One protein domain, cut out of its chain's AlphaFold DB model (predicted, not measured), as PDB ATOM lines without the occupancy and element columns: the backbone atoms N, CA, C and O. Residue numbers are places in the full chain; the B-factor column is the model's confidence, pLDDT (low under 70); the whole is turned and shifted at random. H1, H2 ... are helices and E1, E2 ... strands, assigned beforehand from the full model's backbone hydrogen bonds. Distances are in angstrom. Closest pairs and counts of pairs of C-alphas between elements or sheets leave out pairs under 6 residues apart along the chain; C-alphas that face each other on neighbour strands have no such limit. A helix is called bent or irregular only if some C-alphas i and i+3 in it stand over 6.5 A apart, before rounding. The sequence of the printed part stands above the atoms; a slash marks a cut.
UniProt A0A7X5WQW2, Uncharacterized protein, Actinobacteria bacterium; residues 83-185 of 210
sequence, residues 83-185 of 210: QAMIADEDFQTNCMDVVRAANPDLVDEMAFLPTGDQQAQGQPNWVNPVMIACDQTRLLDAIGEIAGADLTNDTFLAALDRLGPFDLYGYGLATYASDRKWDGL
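What this domain is: This is residues 83 to 185 of the 210 residues of an uncharacterized protein of Actinobacteria bacterium (UniProt A0A7X5WQW2). One long helix, H4, is the spine of this loose model, with H2 crossing it near its first end, H5 set crosswise at its last end, and a small two-stranded hairpin, E1 and E2, beside it with E1 nearer. Beyond the first end of H4, the short helix H3 sticks out with residues 116 to 121, after a long stretch, residues 103 to 115, with no named element. The printed part has 103 residues with five named helices and then two named strands, in the order H1 H2 H3 H4 H5 E1 E2, the strands making one antiparallel sheet, E1 - E2. The class is mostly helix; the whole is loose, with a radius of gyration of the C-alphas of 16.1 A, and elongated, with spans of 44 by 27 by 24 A.

How they stand to each other: H1, residues 83 to 87, is close to but not clearly touching H2, residues 89 to 102; their closest C-alphas, those of Ile 86 and Gln 92, are 7.4 A apart. H2 touches H4, residues 127 to 147, about perpendicular at 79 degrees, the closest C-alphas being those of Cys 95 and Cys 134, 6.1 A apart; H4 touches H2 with residues 130 to 134 alone. H3, residues 116 to 120, is apart from both H2 and H4. With residues 143 to 147 alone, H4 touches H5, residues 153 to 160, about perpendicular at 78 degrees; the closest C-alphas, those of Ala 147 and Ala 159, are 5.1 A apart. E1, residues 166 to 168, and E2, residues 172 to 174, form a hairpin, antiparallel at 136 degrees, with N 166 and O 174 at 2.8 A and N 172 and O 168 at 3.0 A, within hydrogen-bond range. The closest C-alphas of H4 and E1, those of Asp 135 and Leu 168, are 6.0 A apart, while E2 is apart from H4. Every O i to N i+4 pair is within hydrogen-bond range in H1, H3, H4 and H5, and 8 of 10 are in H2.

Where its parts are: H1 begins at C-alpha 83, (120.613, 141.339, 79.137). H2 is 18.9 A long and neither bent nor irregular, but only just: C-alphas 94 and 97 are 6.5 A apart. H4 runs 30.0 A from C-alpha 127 at (114.802, 138.741, 87.480) to C-alpha 147 at (118.358, 160.899, 107.346). H5 is 10.4 A long; H1 and H3 have five residues each, and E1 and E2 three each. E2 ends at C-alpha 174, (121.208, 158.098, 89.181).

The domain as a whole: The two C-alphas farthest apart, those of Asp 117 and Ala 149, are 46.8 A apart. The printed part has no cut, and the link from H2 to H3, 13 residues, is long. The mean pLDDT of the printed part is 88.6, and no printed residue is under 70.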
ATOM      1  N   GLN A  83     119.606 142.395  78.970       75.19
ATOM      2  CA  GLN A  83     120.613 141.339  79.137       75.19
ATOM      3  C   GLN A  83     121.905 141.871  79.766       75.19
ATOM      4  O   GLN A  83     122.518 141.173  80.566       75.19
ATOM      5  N   ALA A  84     122.311 143.096  79.432       78.31
ATOM      6  CA  ALA A  84     123.456 143.774  80.023       78.31
ATOM      7  C   ALA A  84     123.171 144.138  81.483       78.31
ATOM      8  O   ALA A  84     124.022 143.899  82.331       78.31
ATOM      9  N   MET A  85     121.955 144.608  81.783       79.50
ATOM     10  CA  MET A  85     121.506 144.852  83.159       79.50
ATOM     11  C   MET A  85     121.583 143.582  84.006       79.50
ATOM     12  O   MET A  85     122.058 143.596  85.134       79.50
ATOM     13  N   ILE A  86     121.135 142.454  83.452       81.94
ATOM     14  CA  ILE A  86     121.172 141.165  84.145       81.94
ATOM     15  C   ILE A  86     122.604 140.646  84.275       81.94
ATOM     16  O   ILE A  86     122.928 140.019  85.279       81.94
ATOM     17  N   ALA A  87     123.458 140.881  83.283       84.88
ATOM     18  CA  ALA A  87     124.852 140.448  83.303       84.88
ATOM     19  C   ALA A  87     125.754 141.294  84.219       84.88
ATOM     20  O   ALA A  87     126.918 140.933  84.387       84.88
ATOM     21  N   ASP A  88     125.240 142.383  84.798       86.25
ATOM     22  CA  ASP A  88     125.960 143.230  85.748       86.25
ATOM     23  C   ASP A  88     126.514 142.402  86.925       86.25
ATOM     24  O   ASP A  88     125.794 141.654  87.594       86.25
ATOM     25  N   GLU A  89     127.829 142.495  87.149       89.69
ATOM     26  CA  GLU A  89     128.532 141.666  88.134       89.69
ATOM     27  C   GLU A  89     128.107 141.997  89.568       89.69
ATOM     28  O   GLU A  89     127.970 141.089  90.397       89.69
ATOM     29  N   ASP A  90     127.850 143.272  89.860       89.75
ATOM     30  CA  ASP A  90     127.427 143.704  91.183       89.75
ATOM     31  C   ASP A  90     125.965 143.337  91.443       89.75
ATOM     32  O   ASP A  90     125.637 142.916  92.555       89.75
ATOM     33  N   PHE A  91     125.099 143.396  90.430       90.69
ATOM     34  CA  PHE A  91     123.744 142.858  90.507       90.69
ATOM     35  C   PHE A  91     123.767 141.355  90.793       90.69
ATOM     36  O   PHE A  91     123.067 140.874  91.692       90.69
ATOM     37  N   GLN A  92     124.593 140.594  90.070       90.81
ATOM     38  CA  GLN A  92     124.689 139.153  90.290       90.81
ATOM     39  C   GLN A  92     125.201 138.836  91.700       90.81
ATOM     40  O   GLN A  92     124.578 138.056  92.422       90.81
ATOM     41  N   THR A  93     126.283 139.488  92.121       91.62
ATOM     42  CA  THR A  93     126.993 139.148  93.360       91.62
ATOM     43  C   THR A  93     126.320 139.713  94.612       91.62
ATOM     44  O   THR A  93     126.173 139.016  95.615       91.62
ATOM     45  N   ASN A  94     125.893 140.977  94.585       90.75
ATOM     46  CA  ASN A  94     125.392 141.667  95.778       90.75
ATOM     47  C   ASN A  94     123.872 141.542  95.948       90.75
ATOM     48  O   ASN A  94     123.362 141.780  97.043       90.75
ATOM     49  N   CYS A  95     123.149 141.163  94.892       92.88
ATOM     50  CA  CYS A  95     121.699 140.994  94.927       92.88
ATOM     51  C   CYS A  95     121.282 139.551  94.624       92.88
ATOM     52  O   CYS A  95     120.756 138.866  95.508       92.88
ATOM     53  N   MET A  96     121.523 139.056  93.405       91.50
ATOM     54  CA  MET A  96     120.983 137.757  92.990       91.50
ATOM     55  C   MET A  96     121.507 136.599  93.839       91.50
ATOM     56  O   MET A  96     120.725 135.723  94.203       91.50
ATOM     57  N   ASP A  97     122.786 136.593  94.210       93.00
ATOM     58  CA  ASP A  97     123.354 135.538  95.056       93.00
ATOM     59  C   ASP A  97     122.742 135.514  96.461       93.00
ATOM     60  O   ASP A  97     122.473 134.437  97.001       93.00
ATOM     61  N   VAL A  98     122.426 136.682  97.029       93.00
ATOM     62  CA  VAL A  98     121.720 136.786  98.315       93.00
ATOM     63  C   VAL A  98     120.310 136.206  98.195       93.00
ATOM     64  O   VAL A  98     119.888 135.407  99.035       93.00
ATOM     65  N   VAL A  99     119.586 136.558  97.129       93.25
ATOM     66  CA  VAL A  99     118.220 136.067  96.893       93.25
ATOM     67  C   VAL A  99     118.208 134.560  96.633       93.25
ATOM     68  O   VAL A  99     117.391 133.853  97.224       93.25
ATOM     69  N   ARG A 100     119.138 134.045  95.820       93.31
ATOM     70  CA  ARG A 100     119.314 132.608  95.548       93.31
ATOM     71  C   ARG A 100     119.650 131.827  96.815       93.31
ATOM     72  O   ARG A 100     119.065 130.774  97.048       93.31
ATOM     73  N   ALA A 101     120.538 132.353  97.659       94.75
ATOM     74  CA  ALA A 101     120.890 131.721  98.928       94.75
ATOM     75  C   ALA A 101     119.700 131.653  99.901       94.75
ATOM     76  O   ALA A 101     119.554 130.670 100.628       94.75
ATOM     77  N   ALA A 102     118.839 132.675  99.906       94.75
ATOM     78  CA  ALA A 102     117.628 132.703 100.725       94.75
ATOM     79  C   ALA A 102     116.476 131.856 100.149       94.75
ATOM     80  O   ALA A 102     115.603 131.429 100.905       94.75
ATOM     81  N   ASN A 103     116.478 131.597  98.837       93.00
ATOM     82  CA  ASN A 103     115.406 130.905  98.117       93.00
ATOM     83  C   ASN A 103     115.969 129.769  97.237       93.00
ATOM     84  O   ASN A 103     115.855 129.828  96.009       93.00
ATOM     85  N   PRO A 104     116.567 128.722  97.839       93.88
ATOM     86  CA  PRO A 104     117.248 127.663  97.092       93.88
ATOM     87  C   PRO A 104     116.322 126.902  96.131       93.88
ATOM     88  O   PRO A 104     116.773 126.450  95.083       93.88
ATOM     89  N   ASP A 105     115.029 126.804  96.451       92.75
ATOM     90  CA  ASP A 105     114.041 126.092  95.630       92.75
ATOM     91  C   ASP A 105     113.700 126.824  94.317       92.75
ATOM     92  O   ASP A 105     113.151 126.213  93.406       92.75
ATOM     93  N   LEU A 106     114.032 128.117  94.205       87.69
ATOM     94  CA  LEU A 106     113.706 128.967  93.051       87.69
ATOM     95  C   LEU A 106     114.927 129.280  92.169       87.69
ATOM     96  O   LEU A 106     114.809 130.047  91.216       87.69
ATOM     97  N   VAL A 107     116.107 128.728  92.474       88.19
ATOM     98  CA  VAL A 107     117.366 129.068  91.780       88.19
ATOM     99  C   VAL A 107     117.270 128.859  90.270       88.19
ATOM    100  O   VAL A 107     117.679 129.740  89.515       88.19
ATOM    101  N   ASP A 108     116.685 127.743  89.833       85.31
ATOM    102  CA  ASP A 108     116.535 127.434  88.408       85.31
ATOM    103  C   ASP A 108     115.545 128.385  87.715       85.31
ATOM    104  O   ASP A 108     115.773 128.798  86.579       85.31
ATOM    105  N   GLU A 109     114.476 128.795  88.405       81.88
ATOM    106  CA  GLU A 109     113.504 129.761  87.875       81.88
ATOM    107  C   GLU A 109     114.096 131.175  87.773       81.88
ATOM    108  O   GLU A 109     113.745 131.938  86.877       81.88
ATOM    109  N   MET A 110     115.024 131.518  88.668       84.25
ATOM    110  CA  MET A 110     115.743 132.795  88.691       84.25
ATOM    111  C   MET A 110     116.938 132.854  87.726       84.25
ATOM    112  O   MET A 110     117.543 133.914  87.565       84.25
ATOM    113  N   ALA A 111     117.316 131.734  87.105       78.44
ATOM    114  CA  ALA A 111     118.417 131.668  86.143       78.44
ATOM    115  C   ALA A 111     117.999 132.079  84.720       78.44
ATOM    116  O   ALA A 111     118.827 132.088  83.807       78.44
ATOM    117  N   PHE A 112     116.720 132.387  84.516       75.94
ATOM    118  CA  PHE A 112     116.128 132.565  83.204       75.94
ATOM    119  C   PHE A 112     115.291 133.845  83.123       75.94
ATOM    120  O   PHE A 112     114.455 134.109  83.984       75.94
ATOM    121  N   LEU A 113     115.491 134.615  82.051       79.75
ATOM    122  CA  LEU A 113     114.616 135.720  81.671       79.75
ATOM    123  C   LEU A 113     113.698 135.251  80.526       79.75
ATOM    124  O   LEU A 113     114.203 134.950  79.440       79.75
ATOM    125  N   PRO A 114     112.369 135.188  80.727       78.81
ATOM    126  CA  PRO A 114     111.450 134.759  79.679       78.81
ATOM    127  C   PRO A 114     111.307 135.805  78.569       78.81
ATOM    128  O   PRO A 114     111.124 136.996  78.833       78.81
ATOM    129  N   THR A 115     111.284 135.343  77.318       79.00
ATOM    130  CA  THR A 115     110.883 136.152  76.161       79.00
ATOM    131  C   THR A 115     109.433 136.623  76.294       79.00
ATOM    132  O   THR A 115     108.648 136.064  77.066       79.00
ATOM    133  N   GLY A 116     109.036 137.621  75.497       72.38
ATOM    134  CA  GLY A 116     107.651 138.108  75.478       72.38
ATOM    135  C   GLY A 116     106.623 136.991  75.243       72.38
ATOM    136  O   GLY A 116     105.631 136.905  75.965       72.38
ATOM    137  N   ASP A 117     106.903 136.070  74.319       78.50
ATOM    138  CA  ASP A 117     106.038 134.912  74.049       78.50
ATOM    139  C   ASP A 117     105.932 133.962  75.245       78.50
ATOM    140  O   ASP A 117     104.866 133.413  75.523       78.50
ATOM    141  N   GLN A 118     107.030 133.760  75.971       81.38
ATOM    142  CA  GLN A 118     107.058 132.902  77.154       81.38
ATOM    143  C   GLN A 118     106.307 133.534  78.326       81.38
ATOM    144  O   GLN A 118     105.560 132.839  79.016       81.38
ATOM    145  N   GLN A 119     106.420 134.852  78.504       80.69
ATOM    146  CA  GLN A 119     105.615 135.594  79.477       80.69
ATOM    147  C   GLN A 119     104.123 135.535  79.122       80.69
ATOM    148  O   GLN A 119     103.294 135.282  79.994       80.69
ATOM    149  N   ALA A 120     103.768 135.664  77.838       79.94
ATOM    150  CA  ALA A 120     102.390 135.506  77.367       79.94
ATOM    151  C   ALA A 120     101.832 134.090  77.612       79.94
ATOM    152  O   ALA A 120     100.625 133.911  77.780       79.94
ATOM    153  N   GLN A 121     102.708 133.084  77.679       88.75
ATOM    154  CA  GLN A 121     102.381 131.703  78.044       88.75
ATOM    155  C   GLN A 121     102.382 131.453  79.564       88.75
ATOM    156  O   GLN A 121     102.130 130.329  79.999       88.75
ATOM    157  N   GLY A 122     102.627 132.485  80.376       86.19
ATOM    158  CA  GLY A 122     102.573 132.424  81.835       86.19
ATOM    159  C   GLY A 122     103.878 132.011  82.514       86.19
ATOM    160  O   GLY A 122     103.843 131.665  83.695       86.19
ATOM    161  N   GLN A 123     105.018 132.026  81.813       85.94
ATOM    162  CA  GLN A 123     106.313 131.812  82.465       85.94
ATOM    163  C   GLN A 123     106.666 133.018  83.354       85.94
ATOM    164  O   GLN A 123     106.527 134.160  82.905       85.94
ATOM    165  N   PRO A 124     107.104 132.793  84.607       83.56
ATOM    166  CA  PRO A 124     107.388 133.876  85.539       83.56
ATOM    167  C   PRO A 124     108.670 134.627  85.157       83.56
ATOM    168  O   PRO A 124     109.675 134.021  84.796       83.56
ATOM    169  N   ASN A 125     108.642 135.957  85.288       85.25
ATOM    170  CA  ASN A 125     109.833 136.802  85.242       85.25
ATOM    171  C   ASN A 125     110.250 137.145  86.678       85.25
ATOM    172  O   ASN A 125     109.664 138.028  87.304       85.25
ATOM    173  N   TRP A 126     111.242 136.422  87.199       86.62
ATOM    174  CA  TRP A 126     111.776 136.649  88.543       86.62
ATOM    175  C   TRP A 126     112.867 137.717  88.588       86.62
ATOM    176  O   TRP A 126     113.031 138.377  89.612       86.62
ATOM    177  N   VAL A 127     113.599 137.905  87.492       85.00
ATOM    178  CA  VAL A 127     114.802 138.741  87.480       85.00
ATOM    179  C   VAL A 127     114.452 140.223  87.630       85.00
ATOM    180  O   VAL A 127     115.027 140.895  88.486       85.00
ATOM    181  N   ASN A 128     113.451 140.718  86.893       83.69
ATOM    182  CA  ASN A 128     113.098 142.144  86.929       83.69
ATOM    183  C   ASN A 128     112.576 142.594  88.306       83.69
ATOM    184  O   ASN A 128     113.064 143.600  88.823       83.69
ATOM    185  N   PRO A 129     111.643 141.871  88.961       87.00
ATOM    186  CA  PRO A 129     111.226 142.219  90.317       87.00
ATOM    187  C   PRO A 129     112.373 142.202  91.333       87.00
ATOM    188  O   PRO A 129     112.389 143.041  92.231       87.00
ATOM    189  N   VAL A 130     113.324 141.268  91.204       90.12
ATOM    190  CA  VAL A 130     114.478 141.181  92.112       90.12
ATOM    191  C   VAL A 130     115.414 142.375  91.931       90.12
ATOM    192  O   VAL A 130     115.793 142.988  92.925       90.12
ATOM    193  N   MET A 131     115.723 142.755  90.689       88.06
ATOM    194  CA  MET A 131     116.523 143.947  90.383       88.06
ATOM    195  C   MET A 131     115.909 145.211  90.988       88.06
ATOM    196  O   MET A 131     116.556 145.888  91.786       88.06
ATOM    197  N   ILE A 132     114.620 145.448  90.720       88.31
ATOM    198  CA  ILE A 132     113.880 146.595  91.265       88.31
ATOM    199  C   ILE A 132     113.911 146.591  92.797       88.31
ATOM    200  O   ILE A 132     114.177 147.621  93.418       88.31
ATOM    201  N   ALA A 133     113.646 145.445  93.429       91.75
ATOM    202  CA  ALA A 133     113.625 145.347  94.886       91.75
ATOM    203  C   ALA A 133     115.006 145.603  95.507       91.75
ATOM    204  O   ALA A 133     115.096 146.250  96.556       91.75
ATOM    205  N   CYS A 134     116.076 145.124  94.874       92.31
ATOM    206  CA  CYS A 134     117.439 145.339  95.342       92.31
ATOM    207  C   CYS A 134     117.839 146.809  95.277       92.31
ATOM    208  O   CYS A 134     118.292 147.349  96.287       92.31
ATOM    209  N   ASP A 135     117.604 147.482  94.152       91.94
ATOM    210  CA  ASP A 135     117.919 148.905  94.028       91.94
ATOM    211  C   ASP A 135     117.077 149.771  94.966       91.94
ATOM    212  O   ASP A 135     117.617 150.638  95.652       91.94
ATOM    213  N   GLN A 136     115.776 149.493  95.098       92.00
ATOM    214  CA  GLN A 136     114.917 150.211  96.048       92.00
ATOM    215  C   GLN A 136     115.371 150.024  97.498       92.00
ATOM    216  O   GLN A 136     115.343 150.974  98.281       92.00
ATOM    217  N   THR A 137     115.806 148.815  97.863       93.75
ATOM    218  CA  THR A 137     116.301 148.531  99.216       93.75
ATOM    219  C   THR A 137     117.627 149.241  99.474       93.75
ATOM    220  O   THR A 137     117.771 149.878 100.516       93.75
ATOM    221  N   ARG A 138     118.570 149.197  98.522       93.88
ATOM    222  CA  ARG A 138     119.859 149.901  98.622       93.88
ATOM    223  C   ARG A 138     119.671 151.415  98.710       93.88
ATOM    224  O   ARG A 138     120.311 152.067  99.531       93.88
ATOM    225  N   LEU A 139     118.772 151.969  97.898       93.75
ATOM    226  CA  LEU A 139     118.453 153.392  97.910       93.75
ATOM    227  C   LEU A 139     117.832 153.813  99.248       93.75
ATOM    228  O   LEU A 139     118.231 154.825  99.823       93.75
ATOM    229  N   LEU A 140     116.880 153.031  99.767       93.38
ATOM    230  CA  LEU A 140     116.262 153.296 101.066       93.38
ATOM    231  C   LEU A 140     117.288 153.250 102.203       93.38
ATOM    232  O   LEU A 140     117.241 154.109 103.081       93.38
ATOM    233  N   ASP A 141     118.199 152.277 102.183       94.62
ATOM    234  CA  ASP A 141     119.269 152.147 103.174       94.62
ATOM    235  C   ASP A 141     120.184 153.380 103.158       94.62
ATOM    236  O   ASP A 141     120.330 154.054 104.177       94.62
ATOM    237  N   ALA A 142     120.671 153.780 101.977       95.44
ATOM    238  CA  ALA A 142     121.511 154.968 101.819       95.44
ATOM    239  C   ALA A 142     120.805 156.263 102.264       95.44
ATOM    240  O   ALA A 142     121.387 157.101 102.959       95.44
ATOM    241  N   ILE A 143     119.524 156.432 101.920       95.12
ATOM    242  CA  ILE A 143     118.725 157.573 102.391       95.12
ATOM    243  C   ILE A 143     118.547 157.512 103.913       95.12
ATOM    244  O   ILE A 143     118.638 158.544 104.580       95.12
ATOM    245  N   GLY A 144     118.324 156.322 104.473       95.38
ATOM    246  CA  GLY A 144     118.208 156.089 105.909       95.38
ATOM    247  C   GLY A 144     119.473 156.474 106.675       95.38
ATOM    248  O   GLY A 144     119.382 157.168 107.690       95.38
ATOM    249  N   GLU A 145     120.654 156.115 106.166       96.12
ATOM    250  CA  GLU A 145     121.943 156.512 106.748       96.12
ATOM    251  C   GLU A 145     122.110 158.039 106.794       96.12
ATOM    252  O   GLU A 145     122.597 158.596 107.782       96.12
ATOM    253  N   ILE A 146     121.654 158.734 105.749       96.50
ATOM    254  CA  ILE A 146     121.745 160.194 105.633       96.50
ATOM    255  C   ILE A 146     120.683 160.909 106.486       96.50
ATOM    256  O   ILE A 146     120.949 161.981 107.053       96.50
ATOM    257  N   ALA A 147     119.467 160.363 106.557       96.06
ATOM    258  CA  ALA A 147     118.358 160.899 107.346       96.06
ATOM    259  C   ALA A 147     118.580 160.699 108.855       96.06
ATOM    260  O   ALA A 147     118.202 161.556 109.657       96.06
ATOM    261  N   GLY A 148     119.241 159.604 109.238       92.25
ATOM    262  CA  GLY A 148     119.456 159.218 110.625       92.25
ATOM    263  C   GLY A 148     118.221 158.569 111.260       92.25
ATOM    264  O   GLY A 148     117.287 158.145 110.587       92.25
ATOM    265  N   ALA A 149     118.214 158.476 112.592       90.25
ATOM    266  CA  ALA A 149     117.231 157.682 113.341       90.25
ATOM    267  C   ALA A 149     115.773 158.183 113.269       90.25
ATOM    268  O   ALA A 149     114.867 157.451 113.663       90.25
ATOM    269  N   ASP A 150     115.543 159.416 112.809       90.31
ATOM    270  CA  ASP A 150     114.209 159.998 112.654       90.31
ATOM    271  C   ASP A 150     113.843 160.062 111.169       90.31
ATOM    272  O   ASP A 150     114.070 161.072 110.504       90.31
ATOM    273  N   LEU A 151     113.329 158.954 110.629       91.00
ATOM    274  CA  LEU A 151     112.911 158.847 109.231       91.00
ATOM    275  C   LEU A 151     111.452 159.306 109.079       91.00
ATOM    276  O   LEU A 151     110.505 158.526 109.183       91.00
ATOM    277  N   THR A 152     111.284 160.601 108.838       95.38
ATOM    278  CA  THR A 152     110.024 161.265 108.487       95.38
ATOM    279  C   THR A 152     110.047 161.646 107.008       95.38
ATOM    280  O   THR A 152     111.088 161.562 106.361       95.38
ATOM    281  N   ASN A 153     108.924 162.122 106.463       93.75
ATOM    282  CA  ASN A 153     108.924 162.664 105.100       93.75
ATOM    283  C   ASN A 153     109.941 163.808 104.951       93.75
ATOM    284  O   ASN A 153     110.717 163.804 104.005       93.75
ATOM    285  N   ASP A 154     109.998 164.747 105.897       95.88
ATOM    286  CA  ASP A 154     110.889 165.910 105.792       95.88
ATOM    287  C   ASP A 154     112.370 165.504 105.825       95.88
ATOM    288  O   ASP A 154     113.177 166.006 105.038       95.88
ATOM    289  N   THR A 155     112.739 164.566 106.702       96.19
ATOM    290  CA  THR A 155     114.122 164.072 106.786       96.19
ATOM    291  C   THR A 155     114.486 163.167 105.614       96.19
ATOM    292  O   THR A 155     115.632 163.216 105.171       96.19
ATOM    293  N   PHE A 156     113.528 162.420 105.054       94.88
ATOM    294  CA  PHE A 156     113.705 161.661 103.817       94.88
ATOM    295  C   PHE A 156     114.000 162.589 102.636       94.88
ATOM    296  O   PHE A 156     114.993 162.391 101.945       94.88
ATOM    297  N   LEU A 157     113.197 163.639 102.424       94.81
ATOM    298  CA  LEU A 157     113.404 164.586 101.319       94.81
ATOM    299  C   LEU A 157     114.740 165.323 101.450       94.81
ATOM    300  O   LEU A 157     115.506 165.404 100.493       94.81
ATOM    301  N   ALA A 158     115.069 165.782 102.660       95.38
ATOM    302  CA  ALA A 158     116.353 166.417 102.930       95.38
ATOM    303  C   ALA A 158     117.543 165.453 102.772       95.38
ATOM    304  O   ALA A 158     118.666 165.889 102.518       95.38
ATOM    305  N   ALA A 159     117.345 164.152 102.982       95.88
ATOM    306  CA  ALA A 159     118.357 163.135 102.723       95.88
ATOM    307  C   ALA A 159     118.491 162.831 101.228       95.88
ATOM    308  O   ALA A 159     119.615 162.758 100.740       95.88
ATOM    309  N   LEU A 160     117.376 162.761 100.499       94.00
ATOM    310  CA  LEU A 160     117.347 162.588  99.050       94.00
ATOM    311  C   LEU A 160     118.149 163.687  98.337       94.00
ATOM    312  O   LEU A 160     118.989 163.385  97.497       94.00
ATOM    313  N   ASP A 161     117.984 164.947  98.749       94.31
ATOM    314  CA  ASP A 161     118.738 166.086  98.193       94.31
ATOM    315  C   ASP A 161     120.241 166.062  98.531       94.31
ATOM    316  O   ASP A 161     121.037 166.767  97.908       94.31
ATOM    317  N   ARG A 162     120.648 165.268  99.529       95.06
ATOM    318  CA  ARG A 162     122.045 165.109  99.970       95.06
ATOM    319  C   ARG A 162     122.699 163.819  99.482       95.06
ATOM    320  O   ARG A 162     123.911 163.699  99.636       95.06
ATOM    321  N   LEU A 163     121.928 162.883  98.927       94.44
ATOM    322  CA  LEU A 163     122.397 161.563  98.498       94.44
ATOM    323  C   LEU A 163     123.547 161.658  97.491       94.44
ATOM    324  O   LEU A 163     124.492 160.877  97.556       94.44
ATOM    325  N   GLY A 164     123.494 162.659  96.608       91.31
ATOM    326  CA  GLY A 164     124.414 162.760  95.482       91.31
ATOM    327  C   GLY A 164     124.128 161.691  94.419       91.31
ATOM    328  O   GLY A 164     123.049 161.097  94.423       91.31
ATOM    329  N   PRO A 165     125.061 161.483  93.476       91.56
ATOM    330  CA  PRO A 165     124.958 160.413  92.494       91.56
ATOM    331  C   PRO A 165     124.977 159.031  93.158       91.56
ATOM    332  O   PRO A 165     125.783 158.781  94.056       91.56
ATOM    333  N   PHE A 166     124.103 158.143  92.699       91.25
ATOM    334  CA  PHE A 166     123.901 156.794  93.211       91.25
ATOM    335  C   PHE A 166     123.913 155.801  92.052       91.25
ATOM    336  O   PHE A 166     123.256 156.043  91.050       91.25
ATOM    337  N   ASP A 167     124.647 154.701  92.174       88.44
ATOM    338  CA  ASP A 167     124.782 153.720  91.094       88.44
ATOM    339  C   ASP A 167     123.752 152.591  91.242       88.44
ATOM    340  O   ASP A 167     123.778 151.814  92.213       88.44
ATOM    341  N   LEU A 168     122.807 152.554  90.302       87.81
ATOM    342  CA  LEU A 168     121.712 151.593  90.238       87.81
ATOM    343  C   LEU A 168     122.088 150.416  89.340       87.81
ATOM    344  O   LEU A 168     122.612 150.596  88.238       87.81
ATOM    345  N   TYR A 169     121.748 149.208  89.775       85.31
ATOM    346  CA  TYR A 169     122.056 148.004  89.017       85.31
ATOM    347  C   TYR A 169     121.315 147.978  87.686       85.31
ATOM    348  O   TYR A 169     120.091 147.953  87.624       85.31
ATOM    349  N   GLY A 170     122.078 147.991  86.595       74.75
ATOM    350  CA  GLY A 170     121.525 148.012  85.246       74.75
ATOM    351  C   GLY A 170     120.898 149.343  84.819       74.75
ATOM    352  O   GLY A 170     120.568 149.487  83.650       74.75
ATOM    353  N   TYR A 171     120.765 150.336  85.695       76.44
ATOM    354  CA  TYR A 171     120.283 151.671  85.310       76.44
ATOM    355  C   TYR A 171     121.406 152.715  85.276       76.44
ATOM    356  O   TYR A 171     121.204 153.800  84.732       76.44
ATOM    357  N   GLY A 172     122.588 152.370  85.796       80.56
ATOM    358  CA  GLY A 172     123.758 153.239  85.813       80.56
ATOM    359  C   GLY A 172     123.626 154.357  86.840       80.56
ATOM    360  O   GLY A 172     122.959 154.215  87.874       80.56
ATOM    361  N   LEU A 173     124.271 155.489  86.558       86.19
ATOM    362  CA  LEU A 173     124.283 156.608  87.483       86.19
ATOM    363  C   LEU A 173     122.891 157.240  87.605       86.19
ATOM    364  O   LEU A 173     122.238 157.562  86.616       86.19
ATOM    365  N   ALA A 174     122.477 157.485  88.842       88.69
ATOM    366  CA  ALA A 174     121.208 158.098  89.181       88.69
ATOM    367  C   ALA A 174     121.390 159.288  90.113       88.69
ATOM    368  O   ALA A 174     122.090 159.214  91.123       88.69
ATOM    369  N   THR A 175     120.702 160.388  89.834       91.00
ATOM    370  CA  THR A 175     120.609 161.515  90.761       91.00
ATOM    371  C   THR A 175     119.165 161.820  91.100       91.00
ATOM    372  O   THR A 175     118.270 161.756  90.266       91.00
ATOM    373  N   TYR A 176     118.931 162.249  92.334       91.50
ATOM    374  CA  TYR A 176     117.595 162.574  92.822       91.50
ATOM    375  C   TYR A 176     117.534 164.025  93.284       91.50
ATOM    376  O   TYR A 176     118.549 164.632  93.626       91.50
ATOM    377  N   ALA A 177     116.347 164.616  93.202       90.50
ATOM    378  CA  ALA A 177     116.067 165.951  93.705       90.50
ATOM    379  C   ALA A 177     114.594 166.027  94.105       90.50
ATOM    380  O   ALA A 177     113.712 165.859  93.257       90.50
ATOM    381  N   SER A 178     114.343 166.310  95.380       90.75
ATOM    382  CA  SER A 178     113.018 166.298  96.005       90.75
ATOM    383  C   SER A 178     112.019 167.272  95.368       90.75
ATOM    384  O   SER A 178     110.812 167.137  95.544       90.75
ATOM    385  N   ASP A 179     112.492 168.253  94.600       89.38
ATOM    386  CA  ASP A 179     111.658 169.250  93.934       89.38
ATOM    387  C   ASP A 179     111.426 168.975  92.439       89.38
ATOM    388  O   ASP A 179     110.469 169.507  91.870       89.38
ATOM    389  N   ARG A 180     112.275 168.167  91.782       85.00
ATOM    390  CA  ARG A 180     112.300 168.106  90.306       85.00
ATOM    391  C   ARG A 180     112.733 166.791  89.658       85.00
ATOM    392  O   ARG A 180     112.594 166.692  88.442       85.00
ATOM    393  N   LYS A 181     113.273 165.804  90.386       86.25
ATOM    394  CA  LYS A 181     113.633 164.496  89.800       86.25
ATOM    395  C   LYS A 181     113.507 163.356  90.800       86.25
ATOM    396  O   LYS A 181     114.247 163.290  91.779       86.25
ATOM    397  N   TRP A 182     112.620 162.432  90.461       85.31
ATOM    398  CA  TRP A 182     112.253 161.286  91.289       85.31
ATOM    399  C   TRP A 182     112.534 159.939  90.627       85.31
ATOM    400  O   TRP A 182     112.541 158.931  91.320       85.31
ATOM    401  N   ASP A 183     112.724 159.918  89.307       83.44
ATOM    402  CA  ASP A 183     112.956 158.697  88.531       83.44
ATOM    403  C   ASP A 183     114.403 158.194  88.626       83.44
ATOM    404  O   ASP A 183     114.633 157.007  88.435       83.44
ATOM    405  N   GLY A 184     115.357 159.072  88.948       84.00
ATOM    406  CA  GLY A 184     116.775 158.720  89.029       84.00
ATOM    407  C   GLY A 184     117.413 158.444  87.668       84.00
ATOM    408  O   GLY A 184     118.549 158.004  87.622       84.00
ATOM    409  N   LEU A 185     116.721 158.696  86.556       79.81
ATOM    410  CA  LEU A 185     117.244 158.380  85.228       79.81
ATOM    411  C   LEU A 185     118.135 159.532  84.743       79.81
ATOM    412  O   LEU A 185     117.652 160.607  84.364       79.81
TER     413      LEU A 185